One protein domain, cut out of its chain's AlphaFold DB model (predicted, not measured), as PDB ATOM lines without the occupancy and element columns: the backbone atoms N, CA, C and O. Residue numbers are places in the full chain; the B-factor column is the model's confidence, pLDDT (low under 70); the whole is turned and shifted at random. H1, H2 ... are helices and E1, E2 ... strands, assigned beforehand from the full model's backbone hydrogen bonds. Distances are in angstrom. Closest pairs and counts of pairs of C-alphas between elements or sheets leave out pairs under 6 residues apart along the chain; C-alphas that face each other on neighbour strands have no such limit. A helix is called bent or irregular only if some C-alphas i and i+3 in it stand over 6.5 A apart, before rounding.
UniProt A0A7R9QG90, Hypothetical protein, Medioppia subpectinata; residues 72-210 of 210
ATOM      1  N   GLY A  72     -24.712  -9.465  56.047       91.50
ATOM      2  CA  GLY A  72     -24.859  -8.278  55.201       91.50
ATOM      3  C   GLY A  72     -25.095  -8.597  53.720       91.50
ATOM      4  O   GLY A  72     -25.202  -7.685  52.904       91.50
ATOM      5  N   ALA A  73     -25.195  -9.876  53.333       89.25
ATOM      6  CA  ALA A  73     -25.437 -10.261  51.940       89.25
ATOM      7  C   ALA A  73     -26.778  -9.718  51.421       89.25
ATOM      8  O   ALA A  73     -26.876  -9.310  50.259       89.25
ATOM      9  N   GLY A  74     -27.793  -9.675  52.290       91.19
ATOM     10  CA  GLY A  74     -29.108  -9.106  52.006       91.19
ATOM     11  C   GLY A  74     -29.209  -7.581  52.087       91.19
ATOM     12  O   GLY A  74     -30.284  -7.059  51.798       91.19
ATOM     13  N   ASP A  75     -28.144  -6.859  52.452       94.88
ATOM     14  CA  ASP A  75     -28.226  -5.411  52.652       94.88
ATOM     15  C   ASP A  75     -28.528  -4.681  51.333       94.88
ATOM     16  O   ASP A  75     -27.980  -4.994  50.265       94.88
ATOM     17  N   VAL A  76     -29.408  -3.680  51.429       96.75
ATOM     18  CA  VAL A  76     -29.797  -2.790  50.332       96.75
ATOM     19  C   VAL A  76     -29.691  -1.351  50.817       96.75
ATOM     20  O   VAL A  76     -30.344  -0.961  51.787       96.75
ATOM     21  N   ASP A  77     -28.890  -0.544  50.122       96.88
ATOM     22  CA  ASP A  77     -28.853   0.894  50.368       96.88
ATOM     23  C   ASP A  77     -30.166   1.529  49.893       96.88
ATOM     24  O   ASP A  77     -30.478   1.546  48.703       96.88
ATOM     25  N   THR A  78     -30.940   2.027  50.853       97.31
ATOM     26  CA  THR A  78     -32.233   2.696  50.653       97.31
ATOM     27  C   THR A  78     -32.184   4.162  51.105       97.31
ATOM     28  O   THR A  78     -33.196   4.777  51.454       97.31
ATOM     29  N   SER A  79     -30.983   4.754  51.115       97.50
ATOM     30  CA  SER A  79     -30.759   6.155  51.490       97.50
ATOM     31  C   SER A  79     -31.362   7.159  50.503       97.50
ATOM     32  O   SER A  79     -31.582   8.319  50.862       97.50
ATOM     33  N   THR A  80     -31.661   6.729  49.274       98.25
ATOM     34  CA  THR A  80     -32.307   7.579  48.272       98.25
ATOM     35  C   THR A  80     -33.804   7.654  48.539       98.25
ATOM     36  O   THR A  80     -34.493   6.637  48.567       98.25
ATOM     37  N   VAL A  81     -34.314   8.873  48.708       98.12
ATOM     38  CA  VAL A  81     -35.729   9.133  48.987       98.12
ATOM     39  C   VAL A  81     -36.372   9.836  47.802       98.12
ATOM     40  O   VAL A  81     -35.841  10.826  47.298       98.12
ATOM     41  N   VAL A  82     -37.531   9.338  47.386       97.56
ATOM     42  CA  VAL A  82     -38.333   9.875  46.286       97.56
ATOM     43  C   VAL A  82     -39.775  10.097  46.732       97.56
ATOM     44  O   VAL A  82     -40.262   9.470  47.674       97.56
ATOM     45  N   GLU A  83     -40.459  10.999  46.043       96.88
ATOM     46  CA  GLU A  83     -41.887  11.260  46.206       96.88
ATOM     47  C   GLU A  83     -42.604  10.918  44.898       96.88
ATOM     48  O   GLU A  83     -41.985  10.830  43.834       96.88
ATOM     49  N   VAL A  84     -43.904  10.668  45.000       96.19
ATOM     50  CA  VAL A  84     -44.744  10.308  43.856       96.19
ATOM     51  C   VAL A  84     -44.948  11.534  42.967       96.19
ATOM     52  O   VAL A  84     -45.225  12.620  43.473       96.19
ATOM     53  N   ASP A  85     -44.808  11.365  41.655       95.44
ATOM     54  CA  ASP A  85     -45.101  12.415  40.679       95.44
ATOM     55  C   ASP A  85     -46.615  12.648  40.502       95.44
ATOM     56  O   ASP A  85     -47.454  11.901  41.012       95.44
ATOM     57  N   ASP A  86     -46.979  13.685  39.745       94.00
ATOM     58  CA  ASP A  86     -48.382  14.052  39.491       94.00
ATOM     59  C   ASP A  86     -49.194  12.930  38.800       94.00
ATOM     60  O   ASP A  86     -50.427  12.949  38.814       94.00
ATOM     61  N   GLU A  87     -48.525  11.941  38.197       94.06
ATOM     62  CA  GLU A  87     -49.134  10.813  37.487       94.06
ATOM     63  C   GLU A  87     -49.242   9.535  38.347       94.06
ATOM     64  O   GLU A  87     -49.817   8.528  37.906       94.06
ATOM     65  N   GLY A  88     -48.732   9.557  39.584       95.12
ATOM     66  CA  GLY A  88     -48.778   8.419  40.501       95.12
ATOM     67  C   GLY A  88     -47.577   7.470  40.399       95.12
ATOM     68  O   GLY A  88     -47.703   6.294  40.757       95.12
ATOM     69  N   PHE A  89     -46.434   7.934  39.887       97.62
ATOM     70  CA  PHE A  89     -45.230   7.126  39.705       97.62
ATOM     71  C   PHE A  89     -44.061   7.588  40.576       97.62
ATOM     72  O   PHE A  89     -43.915   8.763  40.896       97.62
ATOM     73  N   ILE A  90     -43.178   6.645  40.897       97.50
ATOM     74  CA  ILE A  90     -41.814   6.918  41.362       97.50
ATOM     75  C   ILE A  90     -40.813   6.384  40.335       97.50
ATOM     76  O   ILE A  90     -41.151   5.531  39.515       97.50
ATOM     77  N   THR A  91     -39.572   6.862  40.381       97.62
ATOM     78  CA  THR A  91     -38.488   6.322  39.544       97.62
ATOM     79  C   THR A  91     -37.525   5.524  40.416       97.62
ATOM     80  O   THR A  91     -36.985   6.063  41.380       97.62
ATOM     81  N   GLY A  92     -37.343   4.243  40.092       97.00
ATOM     82  CA  GLY A  92     -36.347   3.380  40.725       97.00
ATOM     83  C   GLY A  92     -34.914   3.766  40.343       97.00
ATOM     84  O   GLY A  92     -34.694   4.534  39.404       97.00
ATOM     85  N   LEU A  93     -33.923   3.211  41.040       97.31
ATOM     86  CA  LEU A  93     -32.507   3.468  40.757       97.31
ATOM     87  C   LEU A  93     -32.056   2.867  39.420       97.31
ATOM     88  O   LEU A  93     -31.109   3.371  38.817       97.31
ATOM     89  N   THR A  94     -32.765   1.857  38.906       95.50
ATOM     90  CA  THR A  94     -32.552   1.363  37.534       95.50
ATOM     91  C   THR A  94     -33.061   2.330  36.453       95.50
ATOM     92  O   THR A  94     -32.806   2.124  35.268       95.50
ATOM     93  N   GLY A  95     -33.796   3.383  36.839       95.75
ATOM     94  CA  GLY A  95     -34.493   4.301  35.936       95.75
ATOM     95  C   GLY A  95     -35.912   3.857  35.564       95.75
ATOM     96  O   GLY A  95     -36.603   4.560  34.826       95.75
ATOM     97  N   THR A  96     -36.374   2.712  36.074       95.75
ATOM     98  CA  THR A  96     -37.727   2.207  35.814       95.75
ATOM     99  C   THR A  96     -38.779   3.089  36.491       95.75
ATOM    100  O   THR A  96     -38.685   3.374  37.685       95.75
ATOM    101  N   LYS A  97     -39.818   3.494  35.748       96.88
ATOM    102  CA  LYS A  97     -41.001   4.154  36.324       96.88
ATOM    103  C   LYS A  97     -41.926   3.118  36.966       96.88
ATOM    104  O   LYS A  97     -42.462   2.252  36.277       96.88
ATOM    105  N   LEU A  98     -42.142   3.233  38.271       96.50
ATOM    106  CA  LEU A  98     -42.939   2.314  39.081       96.50
ATOM    107  C   LEU A  98     -44.241   2.993  39.496       96.50
ATOM    108  O   LEU A  98     -44.219   4.050  40.125       96.50
ATOM    109  N   LYS A  99     -45.382   2.392  39.146       96.75
ATOM    110  CA  LYS A  99     -46.691   2.900  39.562       96.75
ATOM    111  C   LYS A  99     -46.951   2.526  41.013       96.75
ATOM    112  O   LYS A  99     -46.965   1.341  41.346       96.75
ATOM    113  N   ILE A 100     -47.204   3.523  41.850       95.94
ATOM    114  CA  ILE A 100     -47.579   3.292  43.241       95.94
ATOM    115  C   ILE A 100     -49.052   2.899  43.309       95.94
ATOM    116  O   ILE A 100     -49.912   3.523  42.682       95.94
ATOM    117  N   SER A 101     -49.345   1.835  44.058       92.38
ATOM    118  CA  SER A 101     -50.727   1.433  44.308       92.38
ATOM    119  C   SER A 101     -51.402   2.431  45.245       92.38
ATOM    120  O   SER A 101     -50.850   2.773  46.289       92.38
ATOM    121  N   GLY A 102     -52.623   2.848  44.908       89.31
ATOM    122  CA  GLY A 102     -53.435   3.703  45.779       89.31
ATOM    123  C   GLY A 102     -53.873   3.021  47.080       89.31
ATOM    124  O   GLY A 102     -54.273   3.708  48.013       89.31
ATOM    125  N   ASP A 103     -53.763   1.692  47.163       93.06
ATOM    126  CA  ASP A 103     -54.110   0.917  48.362       93.06
ATOM    127  C   ASP A 103     -52.997   0.940  49.425       93.06
ATOM    128  O   ASP A 103     -53.173   0.437  50.537       93.06
ATOM    129  N   TRP A 104     -51.825   1.496  49.101       93.38
ATOM    130  CA  TRP A 104     -50.717   1.603  50.042       93.38
ATOM    131  C   TRP A 104     -50.913   2.793  50.973       93.38
ATOM    132  O   TRP A 104     -51.026   3.941  50.546       93.38
ATOM    133  N   THR A 105     -50.899   2.524  52.277       95.12
ATOM    134  CA  THR A 105     -50.869   3.586  53.282       95.12
ATOM    135  C   THR A 105     -49.425   4.022  53.467       95.12
ATOM    136  O   THR A 105     -48.602   3.223  53.888       95.12
ATOM    137  N   ASN A 106     -49.111   5.276  53.151       95.88
ATOM    138  CA  ASN A 106     -47.820   5.895  53.442       95.88
ATOM    139  C   ASN A 106     -48.065   7.315  53.973       95.88
ATOM    140  O   ASN A 106     -48.182   8.252  53.181       95.88
ATOM    141  N   PRO A 107     -48.145   7.505  55.302       95.56
ATOM    142  CA  PRO A 107     -48.458   8.806  55.893       95.56
ATOM    143  C   PRO A 107     -47.432   9.896  55.569       95.56
ATOM    144  O   PRO A 107     -47.745  11.080  55.656       95.56
ATOM    145  N   THR A 108     -46.200   9.509  55.229       94.88
ATOM    146  CA  THR A 108     -45.110  10.454  54.955       94.88
ATOM    147  C   THR A 108     -45.089  10.943  53.510       94.88
ATOM    148  O   THR A 108     -44.467  11.966  53.236       94.88
ATOM    149  N   GLY A 109     -45.716  10.201  52.588       94.56
ATOM    150  CA  GLY A 109     -45.612  10.424  51.142       94.56
ATOM    151  C   GLY A 109     -44.231  10.121  50.543       94.56
ATOM    152  O   GLY A 109     -44.046  10.280  49.339       94.56
ATOM    153  N   LYS A 110     -43.267   9.674  51.359       96.75
ATOM    154  CA  LYS A 110     -41.878   9.433  50.963       96.75
ATOM    155  C   LYS A 110     -41.603   7.948  50.793       96.75
ATOM    156  O   LYS A 110     -42.007   7.140  51.628       96.75
ATOM    157  N   TYR A 111     -40.888   7.609  49.731       97.75
ATOM    158  CA  TYR A 111     -40.476   6.251  49.403       97.75
ATOM    159  C   TYR A 111     -38.957   6.168  49.408       97.75
ATOM    160  O   TYR A 111     -38.281   6.999  48.807       97.75
ATOM    161  N   HIS A 112     -38.431   5.158  50.081       98.12
ATOM    162  CA  HIS A 112     -37.019   4.833  50.089       98.12
ATOM    163  C   HIS A 112     -36.748   3.830  48.974       98.12
ATOM    164  O   HIS A 112     -37.330   2.744  48.957       98.12
ATOM    165  N   VAL A 113     -35.895   4.206  48.027       98.12
ATOM    166  CA  VAL A 113     -35.555   3.367  46.879       98.12
ATOM    167  C   VAL A 113     -34.136   2.847  47.001       98.12
ATOM    168  O   VAL A 113     -33.216   3.572  47.382       98.12
ATOM    169  N   GLY A 114     -33.982   1.577  46.664       97.94
ATOM    170  CA  GLY A 114     -32.710   0.881  46.601       97.94
ATOM    171  C   GLY A 114     -32.651  -0.023  45.382       97.94
ATOM    172  O   GLY A 114     -33.601  -0.115  44.605       97.94
ATOM    173  N   MET A 115     -31.526  -0.706  45.218       97.19
ATOM    174  CA  MET A 115     -31.307  -1.627  44.113       97.19
ATOM    175  C   MET A 115     -30.583  -2.865  44.621       97.19
ATOM    176  O   MET A 115     -29.631  -2.745  45.393       97.19
ATOM    177  N   LYS A 116     -31.009  -4.048  44.174       96.25
ATOM    178  CA  LYS A 116     -30.335  -5.301  44.510       96.25
ATOM    179  C   LYS A 116     -30.193  -6.193  43.291       96.25
ATOM    180  O   LYS A 116     -31.164  -6.468  42.582       96.25
ATOM    181  N   ASN A 117     -28.973  -6.661  43.063       95.00
ATOM    182  CA  ASN A 117     -28.719  -7.686  42.071       95.00
ATOM    183  C   ASN A 117     -29.056  -9.065  42.652       95.00
ATOM    184  O   ASN A 117     -28.603  -9.418  43.740       95.00
ATOM    185  N   LEU A 118     -29.849  -9.853  41.929       93.19
ATOM    186  CA  LEU A 118     -30.305 -11.151  42.421       93.19
ATOM    187  C   LEU A 118     -29.164 -12.165  42.552       93.19
ATOM    188  O   LEU A 118     -29.198 -13.007  43.445       93.19
ATOM    189  N   TYR A 119     -28.156 -12.095  41.679       93.31
ATOM    190  CA  TYR A 119     -27.027 -13.024  41.707       93.31
ATOM    191  C   TYR A 119     -26.172 -12.859  42.968       93.31
ATOM    192  O   TYR A 119     -25.560 -13.832  43.401       93.31
ATOM    193  N   GLU A 120     -26.186 -11.688  43.613       92.19
ATOM    194  CA  GLU A 120     -25.527 -11.485  44.913       92.19
ATOM    195  C   GLU A 120     -26.171 -12.298  46.043       92.19
ATOM    196  O   GLU A 120     -25.506 -12.625  47.022       92.19
ATOM    197  N   LEU A 121     -27.457 -12.641  45.912       90.88
ATOM    198  CA  LEU A 121     -28.192 -13.430  46.902       90.88
ATOM    199  C   LEU A 121     -28.026 -14.940  46.689       90.88
ATOM    200  O   LEU A 121     -28.443 -15.743  47.524       90.88
ATOM    201  N   TYR A 122     -27.462 -15.352  45.554       91.25
ATOM    202  CA  TYR A 122     -27.381 -16.754  45.184       91.25
ATOM    203  C   TYR A 122     -26.113 -17.414  45.718       91.25
ATOM    204  O   TYR A 122     -25.002 -16.939  45.479       91.25
ATOM    205  N   PRO A 123     -26.236 -18.598  46.346       89.81
ATOM    206  CA  PRO A 123     -25.093 -19.473  46.520       89.81
ATOM    207  C   PRO A 123     -24.462 -19.788  45.161       89.81
ATOM    208  O   PRO A 123     -25.164 -19.940  44.158       89.81
ATOM    209  N   LYS A 124     -23.139 -19.976  45.135       91.25
ATOM    210  CA  LYS A 124     -22.372 -20.224  43.902       91.25
ATOM    211  C   LYS A 124     -22.979 -21.315  43.007       91.25
ATOM    212  O   LYS A 124     -23.087 -21.127  41.802       91.25
ATOM    213  N   SER A 125     -23.414 -22.430  43.593       94.19
ATOM    214  CA  SER A 125     -24.013 -23.546  42.849       94.19
ATOM    215  C   SER A 125     -25.345 -23.187  42.187       94.19
ATOM    216  O   SER A 125     -25.651 -23.679  41.101       94.19
ATOM    217  N   LEU A 126     -26.146 -22.328  42.825       93.25
ATOM    218  CA  LEU A 126     -27.380 -21.823  42.237       93.25
ATOM    219  C   LEU A 126     -27.064 -20.858  41.097       93.25
ATOM    220  O   LEU A 126     -27.651 -20.997  40.031       93.25
ATOM    221  N   LEU A 127     -26.114 -19.942  41.296       93.31
ATOM    222  CA  LEU A 127     -25.688 -18.982  40.278       93.31
ATOM    223  C   LEU A 127     -25.194 -19.686  39.009       93.31
ATOM    224  O   LEU A 127     -25.671 -19.375  37.924       93.31
ATOM    225  N   GLU A 128     -24.314 -20.681  39.141       93.50
ATOM    226  CA  GLU A 128     -23.813 -21.472  38.004       93.50
ATOM    227  C   GLU A 128     -24.953 -22.150  37.230       93.50
ATOM    228  O   GLU A 128     -24.969 -22.134  35.998       93.50
ATOM    229  N   ARG A 129     -25.941 -22.705  37.943       95.31
ATOM    230  CA  ARG A 129     -27.109 -23.334  37.321       95.31
ATOM    231  C   ARG A 129     -27.995 -22.317  36.600       95.31
ATOM    232  O   ARG A 129     -28.398 -22.581  35.473       95.31
ATOM    233  N   MET A 130     -28.286 -21.183  37.234       94.25
ATOM    234  CA  MET A 130     -29.127 -20.126  36.659       94.25
ATOM    235  C   MET A 130     -28.477 -19.509  35.417       94.25
ATOM    236  O   MET A 130     -29.149 -19.330  34.405       94.25
ATOM    237  N   ALA A 131     -27.165 -19.255  35.464       91.69
ATOM    238  CA  ALA A 131     -26.409 -18.733  34.329       91.69
ATOM    239  C   ALA A 131     -26.396 -19.720  33.150       91.69
ATOM    240  O   ALA A 131     -26.620 -19.323  32.007       91.69
ATOM    241  N   ALA A 132     -26.192 -21.016  33.418       93.19
ATOM    242  CA  ALA A 132     -26.241 -22.050  32.387       93.19
ATOM    243  C   ALA A 132     -27.648 -22.201  31.776       93.19
ATOM    244  O   ALA A 132     -27.781 -22.388  30.565       93.19
ATOM    245  N   GLU A 133     -28.698 -22.105  32.597       94.06
ATOM    246  CA  GLU A 133     -30.086 -22.145  32.129       94.06
ATOM    247  C   GLU A 133     -30.377 -20.962  31.201       94.06
ATOM    248  O   GLU A 133     -30.738 -21.191  30.047       94.06
ATOM    249  N   TYR A 134     -30.103 -19.732  31.651       92.62
ATOM    250  CA  TYR A 134     -30.270 -18.512  30.856       92.62
ATOM    251  C   TYR A 134     -29.478 -18.550  29.543       92.62
ATOM    252  O   TYR A 134     -29.997 -18.208  28.479       92.62
ATOM    253  N   GLU A 135     -28.226 -19.016  29.583       92.75
ATOM    254  CA  GLU A 135     -27.416 -19.176  28.379       92.75
ATOM    255  C   GLU A 135     -28.080 -20.118  27.371       92.75
ATOM    256  O   GLU A 135     -28.096 -19.846  26.167       92.75
ATOM    257  N   SER A 136     -28.622 -21.232  27.855       94.75
ATOM    258  CA  SER A 136     -29.227 -22.255  27.011       94.75
ATOM    259  C   SER A 136     -30.585 -21.839  26.436       94.75
ATOM    260  O   SER A 136     -30.857 -22.146  25.272       94.75
ATOM    261  N   SER A 137     -31.415 -21.139  27.215       94.12
ATOM    262  CA  SER A 137     -32.791 -20.795  26.843       94.12
ATOM    263  C   SER A 137     -32.904 -19.444  26.145       94.12
ATOM    264  O   SER A 137     -33.617 -19.344  25.149       94.12
ATOM    265  N   GLU A 138     -32.184 -18.427  26.621       91.75
ATOM    266  CA  GLU A 138     -32.332 -17.046  26.154       91.75
ATOM    267  C   GLU A 138     -31.205 -16.646  25.193       91.75
ATOM    268  O   GLU A 138     -31.460 -16.231  24.060       91.75
ATOM    269  N   TRP A 139     -29.941 -16.811  25.604       94.38
ATOM    270  CA  TRP A 139     -28.797 -16.308  24.831       94.38
ATOM    271  C   TRP A 139     -28.535 -17.116  23.558       94.38
ATOM    272  O   TRP A 139     -28.557 -16.585  22.444       94.38
ATOM    273  N   THR A 140     -28.280 -18.416  23.714       95.62
ATOM    274  CA  THR A 140     -27.784 -19.290  22.642       95.62
ATOM    275  C   THR A 140     -28.702 -19.304  21.415       95.62
ATOM    276  O   THR A 140     -28.185 -19.198  20.297       95.62
ATOM    277  N   PRO A 141     -30.041 -19.417  21.546       97.06
ATOM    278  CA  PRO A 141     -30.922 -19.445  20.380       97.06
ATOM    279  C   PRO A 141     -30.898 -18.130  19.592       97.06
ATOM    280  O   PRO A 141     -30.772 -18.151  18.363       97.06
ATOM    281  N   GLY A 142     -30.976 -16.992  20.289       96.00
ATOM    282  CA  GLY A 142     -30.937 -15.665  19.676       96.00
ATOM    283  C   GLY A 142     -29.588 -15.379  19.021       96.00
ATOM    284  O   GLY A 142     -29.533 -14.980  17.854       96.00
ATOM    285  N   HIS A 143     -28.499 -15.674  19.733       96.62
ATOM    286  CA  HIS A 143     -27.141 -15.451  19.254       96.62
ATOM    287  C   HIS A 143     -26.821 -16.297  18.013       96.62
ATOM    288  O   HIS A 143     -26.370 -15.768  16.995       96.62
ATOM    289  N   ARG A 144     -27.125 -17.604  18.036       97.19
ATOM    290  CA  ARG A 144     -26.904 -18.486  16.875       97.19
ATOM    291  C   ARG A 144     -27.663 -18.011  15.644       97.19
ATOM    292  O   ARG A 144     -27.126 -18.082  14.541       97.19
ATOM    293  N   ARG A 145     -28.895 -17.522  15.822       97.88
ATOM    294  CA  ARG A 145     -29.689 -16.964  14.725       97.88
ATOM    295  C   ARG A 145     -29.039 -15.706  14.149       97.88
ATOM    296  O   ARG A 145     -28.825 -15.658  12.941       97.88
ATOM    297  N   ALA A 146     -28.676 -14.743  14.996       97.75
ATOM    298  CA  ALA A 146     -28.017 -13.508  14.567       97.75
ATOM    299  C   ALA A 146     -26.701 -13.788  13.820       97.75
ATOM    300  O   ALA A 146     -26.461 -13.235  12.746       97.75
ATOM    301  N   THR A 147     -25.888 -14.712  14.333       97.94
ATOM    302  CA  THR A 147     -24.625 -15.124  13.706       97.94
ATOM    303  C   THR A 147     -24.846 -15.831  12.370       97.94
ATOM    304  O   THR A 147     -24.139 -15.547  11.402       97.94
ATOM    305  N   ALA A 148     -25.850 -16.708  12.268       98.06
ATOM    306  CA  ALA A 148     -26.199 -17.361  11.007       98.06
ATOM    307  C   ALA A 148     -26.688 -16.361   9.945       98.06
ATOM    308  O   ALA A 148     -26.313 -16.482   8.776       98.06
ATOM    309  N   ASP A 149     -27.492 -15.370  10.337       98.31
ATOM    310  CA  ASP A 149     -27.993 -14.336   9.430       98.31
ATOM    311  C   ASP A 149     -26.855 -13.415   8.950       98.31
ATOM    312  O   ASP A 149     -26.703 -13.220   7.741       98.31
ATOM    313  N   ALA A 150     -25.970 -12.961   9.848       98.12
ATOM    314  CA  ALA A 150     -24.797 -12.154   9.487       98.12
ATOM    315  C   ALA A 150     -23.825 -12.900   8.550       98.12
ATOM    316  O   ALA A 150     -23.337 -12.337   7.567       98.12
ATOM    317  N   LEU A 151     -23.574 -14.191   8.805       98.00
ATOM    318  CA  LEU A 151     -22.756 -15.030   7.925       98.00
ATOM    319  C   LEU A 151     -23.395 -15.209   6.546       98.00
ATOM    320  O   LEU A 151     -22.688 -15.177   5.537       98.00
ATOM    321  N   ARG A 152     -24.722 -15.378   6.485       98.19
ATOM    322  CA  ARG A 152     -25.452 -15.499   5.218       98.19
ATOM    323  C   ARG A 152     -25.329 -14.222   4.390       98.19
ATOM    324  O   ARG A 152     -25.087 -14.314   3.189       98.19
ATOM    325  N   GLU A 153     -25.465 -13.050   5.010       97.56
ATOM    326  CA  GLU A 153     -25.280 -11.760   4.334       97.56
ATOM    327  C   GLU A 153     -23.861 -11.606   3.779       97.56
ATOM    328  O   GLU A 153     -23.693 -11.267   2.604       97.56
ATOM    329  N   LEU A 154     -22.842 -11.923   4.585       97.00
ATOM    330  CA  LEU A 154     -21.446 -11.874   4.156       97.00
ATOM    331  C   LEU A 154     -21.184 -12.813   2.968       97.00
ATOM    332  O   LEU A 154     -20.628 -12.383   1.958       97.00
ATOM    333  N   GLN A 155     -21.637 -14.066   3.035       96.19
ATOM    334  CA  GLN A 155     -21.470 -15.037   1.945       96.19
ATOM    335  C   GLN A 155     -22.238 -14.639   0.677       96.19
ATOM    336  O   GLN A 155     -21.739 -14.797  -0.441       96.19
ATOM    337  N   ALA A 156     -23.448 -14.092   0.823       96.12
ATOM    338  CA  ALA A 156     -24.233 -13.594  -0.303       96.12
ATOM    339  C   ALA A 156     -23.558 -12.389  -0.976       96.12
ATOM    340  O   ALA A 156     -23.646 -12.234  -2.195       96.12
ATOM    341  N   PHE A 157     -22.867 -11.547  -0.204       94.88
ATOM    342  CA  PHE A 157     -22.080 -10.447  -0.744       94.88
ATOM    343  C   PHE A 157     -20.819 -10.957  -1.453       94.88
ATOM    344  O   PHE A 157     -20.584 -10.598  -2.605       94.88
ATOM    345  N   GLU A 158     -20.038 -11.827  -0.808       92.81
ATOM    346  CA  GLU A 158     -18.777 -12.349  -1.351       92.81
ATOM    347  C   GLU A 158     -18.977 -13.226  -2.598       92.81
ATOM    348  O   GLU A 158     -18.171 -13.153  -3.522       92.81
ATOM    349  N   SER A 159     -20.075 -13.983  -2.686       92.75
ATOM    350  CA  SER A 159     -20.407 -14.774  -3.886       92.75
ATOM    351  C   SER A 159     -20.744 -13.916  -5.109       92.75
ATOM    352  O   SER A 159     -20.513 -14.345  -6.237       92.75
ATOM    353  N   LYS A 160     -21.260 -12.699  -4.901       90.50
ATOM    354  CA  LYS A 160     -21.522 -11.718  -5.969       90.50
ATOM    355  C   LYS A 160     -20.298 -10.864  -6.315       90.50
ATOM    356  O   LYS A 160     -20.288 -10.237  -7.369       90.50
ATOM    357  N   HIS A 161     -19.292 -10.835  -5.441       86.69
ATOM    358  CA  HIS A 161     -18.105  -9.981  -5.542       86.69
ATOM    359  C   HIS A 161     -16.831 -10.825  -5.390       86.69
ATOM    360  O   HIS A 161     -16.041 -10.659  -4.455       86.69
ATOM    361  N   THR A 162     -16.641 -11.776  -6.301       78.81
ATOM    362  CA  THR A 162     -15.539 -12.750  -6.266       78.81
ATOM    363  C   THR A 162     -14.163 -12.109  -6.470       78.81
ATOM    364  O   THR A 162     -13.174 -12.590  -5.921       78.81
ATOM    365  N   GLU A 163     -14.082 -10.985  -7.189       78.50
ATOM    366  CA  GLU A 163     -12.833 -10.271  -7.475       78.50
ATOM    367  C   GLU A 163     -12.654  -9.037  -6.578       78.50
ATOM    368  O   GLU A 163     -12.765  -7.897  -7.020       78.50
ATOM    369  N   ALA A 164     -12.305  -9.253  -5.307       71.31
ATOM    370  CA  ALA A 164     -12.138  -8.183  -4.308       71.31
ATOM    371  C   ALA A 164     -11.162  -7.049  -4.712       71.31
ATOM    372  O   ALA A 164     -11.237  -5.937  -4.185       71.31
ATOM    373  N   MET A 165     -10.232  -7.322  -5.633       71.31
ATOM    374  CA  MET A 165      -9.309  -6.330  -6.201       71.31
ATOM    375  C   MET A 165     -10.036  -5.279  -7.057       71.31
ATOM    376  O   MET A 165      -9.678  -4.101  -6.990       71.31
ATOM    377  N   ASN A 166     -11.075  -5.695  -7.788       81.00
ATOM    378  CA  ASN A 166     -11.834  -4.879  -8.740       81.00
ATOM    379  C   ASN A 166     -13.053  -4.187  -8.109       81.00
ATOM    380  O   ASN A 166     -13.715  -3.388  -8.770       81.00
ATOM    381  N   ASP A 167     -13.328  -4.452  -6.829       83.69
ATOM    382  CA  ASP A 167     -14.391  -3.784  -6.082       83.69
ATOM    383  C   ASP A 167     -14.158  -2.263  -6.009       83.69
ATOM    384  O   ASP A 167     -13.060  -1.778  -5.686       83.69
ATOM    385  N   SER A 168     -15.238  -1.512  -6.229       90.75
ATOM    386  CA  SER A 168     -15.333  -0.089  -5.899       90.75
ATOM    387  C   SER A 168     -15.071   0.159  -4.407       90.75
ATOM    388  O   SER A 168     -15.144  -0.750  -3.573       90.75
ATOM    389  N   LEU A 169     -14.771   1.410  -4.044       90.94
ATOM    390  CA  LEU A 169     -14.538   1.784  -2.645       90.94
ATOM    391  C   LEU A 169     -15.730   1.410  -1.746       90.94
ATOM    392  O   LEU A 169     -15.524   0.833  -0.680       90.94
ATOM    393  N   ASP A 170     -16.957   1.654  -2.210       92.06
ATOM    394  CA  ASP A 170     -18.180   1.343  -1.466       92.06
ATOM    395  C   ASP A 170     -18.338  -0.164  -1.227       92.06
ATOM    396  O   ASP A 170     -18.666  -0.592  -0.121       92.06
ATOM    397  N   GLN A 171     -18.022  -0.996  -2.226       92.12
ATOM    398  CA  GLN A 171     -18.040  -2.458  -2.085       92.12
ATOM    399  C   GLN A 171     -16.986  -2.954  -1.085       92.12
ATOM    400  O   GLN A 171     -17.267  -3.848  -0.283       92.12
ATOM    401  N   LYS A 172     -15.792  -2.345  -1.068       91.81
ATOM    402  CA  LYS A 172     -14.740  -2.660  -0.084       91.81
ATOM    403  C   LYS A 172     -15.165  -2.292   1.337       91.81
ATOM    404  O   LYS A 172     -14.947  -3.083   2.256       91.81
ATOM    405  N   LEU A 173     -15.787  -1.125   1.517       94.25
ATOM    406  CA  LEU A 173     -16.329  -0.690   2.807       94.25
ATOM    407  C   LEU A 173     -17.458  -1.612   3.276       94.25
ATOM    408  O   LEU A 173     -17.436  -2.054   4.422       94.25
ATOM    409  N   MET A 174     -18.378  -1.978   2.383       95.06
ATOM    410  CA  MET A 174     -19.481  -2.889   2.695       95.06
ATOM    411  C   MET A 174     -18.982  -4.279   3.099       95.06
ATOM    412  O   MET A 174     -19.427  -4.840   4.097       95.06
ATOM    413  N   ARG A 175     -17.999  -4.828   2.374       94.19
ATOM    414  CA  ARG A 175     -17.357  -6.100   2.731       94.19
ATOM    415  C   ARG A 175     -16.719  -6.038   4.116       94.19
ATOM    416  O   ARG A 175     -16.849  -6.981   4.894       94.19
ATOM    417  N   LYS A 176     -16.008  -4.945   4.412       95.62
ATOM    418  CA  LYS A 176     -15.378  -4.731   5.718       95.62
ATOM    419  C   LYS A 176     -16.429  -4.693   6.825       95.62
ATOM    420  O   LYS A 176     -16.259  -5.393   7.812       95.62
ATOM    421  N   GLU A 177     -17.512  -3.952   6.625       97.50
ATOM    422  CA  GLU A 177     -18.604  -3.852   7.592       97.50
ATOM    423  C   GLU A 177     -19.277  -5.208   7.857       97.50
ATOM    424  O   GLU A 177     -19.423  -5.616   9.006       97.50
ATOM    425  N   LEU A 178     -19.611  -5.973   6.811       97.50
ATOM    426  CA  LEU A 178     -20.207  -7.307   6.969       97.50
ATOM    427  C   LEU A 178     -19.291  -8.274   7.737       97.50
ATOM    428  O   LEU A 178     -19.768  -9.050   8.564       97.50
ATOM    429  N   ARG A 179     -17.974  -8.207   7.507       97.00
ATOM    430  CA  ARG A 179     -16.993  -8.971   8.295       97.00
ATOM    431  C   ARG A 179     -16.950  -8.496   9.744       97.00
ATOM    432  O   ARG A 179     -17.023  -9.327  10.643       97.00
ATOM    433  N   SER A 180     -16.925  -7.183   9.968       98.06
ATOM    434  CA  SER A 180     -16.939  -6.595  11.310       98.06
ATOM    435  C   SER A 180     -18.168  -7.003  12.121       98.06
ATOM    436  O   SER A 180     -18.028  -7.254  13.311       98.06
ATOM    437  N   ARG A 181     -19.345  -7.164  11.500       97.94
ATOM    438  CA  ARG A 181     -20.539  -7.701  12.181       97.94
ATOM    439  C   ARG A 181     -20.347  -9.132  12.671       97.94
ATOM    440  O   ARG A 181     -20.693  -9.442  13.805       97.94
ATOM    441  N   VAL A 182     -19.798 -10.006  11.827       98.12
ATOM    442  CA  VAL A 182     -19.522 -11.404  12.196       98.12
ATOM    443  C   VAL A 182     -18.476 -11.472  13.309       98.12
ATOM    444  O   VAL A 182     -18.639 -12.241  14.254       98.12
ATOM    445  N   ASP A 183     -17.418 -10.670  13.208       97.69
ATOM    446  CA  ASP A 183     -16.356 -10.628  14.213       97.69
ATOM    447  C   ASP A 183     -16.869 -10.070  15.546       97.69
ATOM    448  O   ASP A 183     -16.587 -10.651  16.591       97.69
ATOM    449  N   PHE A 184     -17.698  -9.023  15.514       97.44
ATOM    450  CA  PHE A 184     -18.369  -8.483  16.698       97.44
ATOM    451  C   PHE A 184     -19.247  -9.531  17.385       97.44
ATOM    452  O   PHE A 184     -19.169  -9.693  18.597       97.44
ATOM    453  N   LEU A 185     -20.054 -10.283  16.629       97.38
ATOM    454  CA  LEU A 185     -20.898 -11.327  17.212       97.38
ATOM    455  C   LEU A 185     -20.061 -12.416  17.904       97.38
ATOM    456  O   LEU A 185     -20.378 -12.799  19.024       97.38
ATOM    457  N   LYS A 186     -18.957 -12.863  17.294       96.31
ATOM    458  CA  LYS A 186     -18.045 -13.831  17.933       96.31
ATOM    459  C   LYS A 186     -17.409 -13.284  19.209       96.31
ATOM    460  O   LYS A 186     -17.265 -14.021  20.184       96.31
ATOM    461  N   ASP A 187     -17.005 -12.016  19.182       96.50
ATOM    462  CA  ASP A 187     -16.400 -11.346  20.332       96.50
ATOM    463  C   ASP A 187     -17.386 -11.265  21.500       96.50
ATOM    464  O   ASP A 187     -17.060 -11.672  22.611       96.50
ATOM    465  N   VAL A 188     -18.623 -10.849  21.221       94.44
ATOM    466  CA  VAL A 188     -19.692 -10.757  22.219       94.44
ATOM    467  C   VAL A 188     -20.044 -12.123  22.816       94.44
ATOM    468  O   VAL A 188     -20.306 -12.195  24.011       94.44
ATOM    469  N   ASP A 189     -20.036 -13.203  22.030       94.94
ATOM    470  CA  ASP A 189     -20.286 -14.562  22.541       94.94
ATOM    471  C   ASP A 189     -19.160 -15.046  23.468       94.94
ATOM    472  O   ASP A 189     -19.414 -15.663  24.499       94.94
ATOM    473  N   THR A 190     -17.910 -14.711  23.130       93.81
ATOM    474  CA  THR A 190     -16.717 -15.134  23.883       93.81
ATOM    475  C   THR A 190     -16.523 -14.326  25.165       93.81
ATOM    476  O   THR A 190     -16.201 -14.883  26.211       93.81
ATOM    477  N   ASN A 191     -16.714 -13.009  25.084       93.19
ATOM    478  CA  ASN A 191     -16.462 -12.059  26.169       93.19
ATOM    479  C   ASN A 191     -17.744 -11.676  26.921       93.19
ATOM    480  O   ASN A 191     -17.786 -10.652  27.607       93.19
ATOM    481  N   ARG A 192     -18.804 -12.477  26.780       86.88
ATOM    482  CA  ARG A 192     -20.091 -12.238  27.431       86.88
ATOM    483  C   ARG A 192     -19.919 -12.185  28.946       86.88
ATOM    484  O   ARG A 192     -19.372 -13.104  29.553       86.88
ATOM    485  N   GLN A 193     -20.494 -11.158  29.561       86.31
ATOM    486  CA  GLN A 193     -20.663 -11.087  31.006       86.31
ATOM    487  C   GLN A 193     -22.153 -11.001  31.327       86.31
ATOM    488  O   GLN A 193     -22.818 -10.032  30.969       86.31
ATOM    489  N   ASP A 194     -22.679 -12.040  31.970       87.69
ATOM    490  CA  ASP A 194     -24.042 -12.021  32.494       87.69
ATOM    491  C   ASP A 194     -24.032 -11.369  33.879       87.69
ATOM    492  O   ASP A 194     -23.497 -11.925  34.839       87.69
ATOM    493  N   PHE A 195     -24.598 -10.166  33.963       88.00
ATOM    494  CA  PHE A 195     -24.740  -9.433  35.219       88.00
ATOM    495  C   PHE A 195     -25.989  -9.845  36.000       88.00
ATOM    496  O   PHE A 195     -26.162  -9.388  37.123       88.00
ATOM    497  N   GLY A 196     -26.842 -10.704  35.445       90.44
ATOM    498  CA  GLY A 196     -28.054 -11.167  36.098       90.44
ATOM    499  C   GLY A 196     -29.139 -10.100  36.250       90.44
ATOM    500  O   GLY A 196     -28.958  -8.923  35.917       90.44
ATOM    501  N   PRO A 197     -30.311 -10.507  36.753       92.69
ATOM    502  CA  PRO A 197     -31.423  -9.599  36.960       92.69
ATOM    503  C   PRO A 197     -31.154  -8.681  38.154       92.69
ATOM    504  O   PRO A 197     -30.716  -9.110  39.225       92.69
ATOM    505  N   THR A 198     -31.467  -7.404  37.963       95.12
ATOM    506  CA  THR A 198     -31.378  -6.367  38.991       95.12
ATOM    507  C   THR A 198     -32.775  -5.843  39.284       95.12
ATOM    508  O   THR A 198     -33.528  -5.546  38.358       95.12
ATOM    509  N   TYR A 199     -33.118  -5.746  40.565       95.75
ATOM    510  CA  TYR A 199     -34.416  -5.270  41.024       95.75
ATOM    511  C   TYR A 199     -34.293  -3.907  41.687       95.75
ATOM    512  O   TYR A 199     -33.343  -3.656  42.430       95.75
ATOM    513  N   ASP A 200     -35.301  -3.070  41.465       97.19
ATOM    514  CA  ASP A 200     -35.570  -1.927  42.327       97.19
ATOM    515  C   ASP A 200     -36.277  -2.403  43.597       97.19
ATOM    516  O   ASP A 200     -37.264  -3.142  43.550       97.19
ATOM    517  N   CYS A 201     -35.776  -1.951  44.739       96.88
ATOM    518  CA  CYS A 201     -36.398  -2.143  46.039       96.88
ATOM    519  C   CYS A 201     -37.101  -0.848  46.438       96.88
ATOM    520  O   CYS A 201     -36.525   0.231  46.317       96.88
ATOM    521  N   VAL A 202     -38.332  -0.956  46.933       96.69
ATOM    522  CA  VAL A 202     -39.123   0.182  47.410       96.69
ATOM    523  C   VAL A 202     -39.574  -0.126  48.828       96.69
ATOM    524  O   VAL A 202     -40.244  -1.130  49.056       96.69
ATOM    525  N   VAL A 203     -39.206   0.739  49.766       96.81
ATOM    526  CA  VAL A 203     -39.523   0.623  51.192       96.81
ATOM    527  C   VAL A 203     -40.207   1.909  51.644       96.81
ATOM    528  O   VAL A 203     -39.848   3.005  51.206       96.81
ATOM    529  N   PHE A 204     -41.222   1.800  52.494       96.56
ATOM    530  CA  PHE A 204     -41.928   2.956  53.031       96.56
ATOM    531  C   PHE A 204     -42.608   2.599  54.344       96.56
ATOM    532  O   PHE A 204     -43.179   1.525  54.494       96.56
ATOM    533  N   HIS A 205     -42.626   3.550  55.271       96.50
ATOM    534  CA  HIS A 205     -43.303   3.351  56.540       96.50
ATOM    535  C   HIS A 205     -44.819   3.490  56.376       96.50
ATOM    536  O   HIS A 205     -45.319   4.553  55.993       96.50
ATOM    537  N   ASN A 206     -45.569   2.442  56.716       95.25
ATOM    538  CA  ASN A 206     -47.021   2.412  56.525       95.25
ATOM    539  C   ASN A 206     -47.826   3.077  57.662       95.25
ATOM    540  O   ASN A 206     -49.048   3.198  57.585       95.25
ATOM    541  N   GLY A 207     -47.141   3.537  58.712       95.38
ATOM    542  CA  GLY A 207     -47.736   4.108  59.923       95.38
ATOM    543  C   GLY A 207     -47.565   3.222  61.158       95.38
ATOM    544  O   GLY A 207     -47.579   3.751  62.269       95.38
ATOM    545  N   THR A 208     -47.336   1.923  60.967       95.69
ATOM    546  CA  THR A 208     -47.027   0.955  62.030       95.69
ATOM    547  C   THR A 208     -45.671   0.289  61.835       95.69
ATOM    548  O   THR A 208     -44.926   0.155  62.802       95.69
ATOM    549  N   ASP A 209     -45.353  -0.080  60.598       93.62
ATOM    550  CA  ASP A 209     -44.190  -0.874  60.215       93.62
ATOM    551  C   ASP A 209     -43.458  -0.229  59.024       93.62
ATOM    552  O   ASP A 209     -44.020   0.614  58.313       93.62
ATOM    553  N   TRP A 210     -42.198  -0.627  58.835       90.44
ATOM    554  CA  TRP A 210     -41.340  -0.242  57.707       90.44
ATOM    555  C   TRP A 210     -41.450  -1.211  56.533       90.44
ATOM    556  O   TRP A 210     -41.662  -2.419  56.787       90.44
TER     557      TRP A 210
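What this domain is: This is residues 72 to 210 of the 210 residues of the protein "Hypothetical protein" of Medioppia subpectinata (UniProt A0A7R9QG90). A small head of strands lies at one end and a long helical hairpin of H2b and H3 at the other, a drawn-out shape in which H2a leads from the head towards the hairpin and residues 191 to 197 lead back. The head holds a twisted three-stranded sheet, E1, E4 and E5, with the small hairpin of E2 and E3 near E1. The printed part has 139 residues, with three named helices and five named strands in the order E1 E2 E3 E4 H1 H2 H3 E5, and its class is mixed, helices and strands. The larger sheet has the order E1 - E4 - E5, all antiparallel. The whole is extended, with a radius of gyration of the C-alphas of 24.4 A, and only just flat, with spans of 78 by 42 by 23 A.

Where its parts are: Strand E1, residues 80 to 83, begins at C-alpha 80 (-32.307, 7.579, 48.272). E2 is residues 89 to 91 and E3 residues 97 to 99. E4, residues 110 to 117, is 23.4 A long, and H1 is residues 118 to 121. H2, residues 124 to 160, was assigned as one helix by its hydrogen bonds but is bent: C-alphas 137 and 140 are 6.7 A apart. Its arms are H2a, residues 124 to 137, 20.0 A, and H2b, residues 140 to 160, 30.3 A, ending at C-alpha 160 (-21.522, -11.718, -5.969). H3, residues 169 to 190, is 31.5 A long. E5, residues 198 to 203, is 16.3 A long and ends at C-alpha 203 (-39.523, 0.623, 51.192).

How they stand to each other: The sheet of E1, E4 and E5 is strongly twisted, only just, with C-alphas up to 4.4 A off its best plane. E1 and E4 are antiparallel at 133 degrees, with N 82 and O 111 2.8 A apart. E4, the inner strand, is antiparallel to E5 at 153 degrees, with N 114 and O 201 2.9 A apart. E2 and E3 form an antiparallel hairpin, with N 98 and O 90 2.8 A apart. The closest C-alphas of E1 and E2, those of Glu 83 and Ile 90, are 6.5 A apart. H1 is close to but not clearly touching H2a, the C-alphas of Tyr 119 and Leu 127 being closest at 6.3 A. The lines of H2a and H2b stand at a steep tilt of 42 degrees. H2b and H3 form a helical hairpin: they touch, closest at the C-alphas of Leu 154 and Leu 178, 5.5 A, and run opposite ways at a shallow tilt of 22 degrees. H2a, H2b and H3 are not on the sheet, and H1 only just is not, with 4 pairs of C-alphas within 10 A. In H2a and H3 every O i to N i+4 pair is within hydrogen-bond range, in H2b 16 of 17, and H1 is too short for such a pair.

The domain as a whole: The two C-alphas farthest apart, those of Asn 166 and Thr 208, are 79.3 A from each other. The printed part has no cut and no long link. The mean pLDDT of the printed part is 94.1, and no printed residue is under 70.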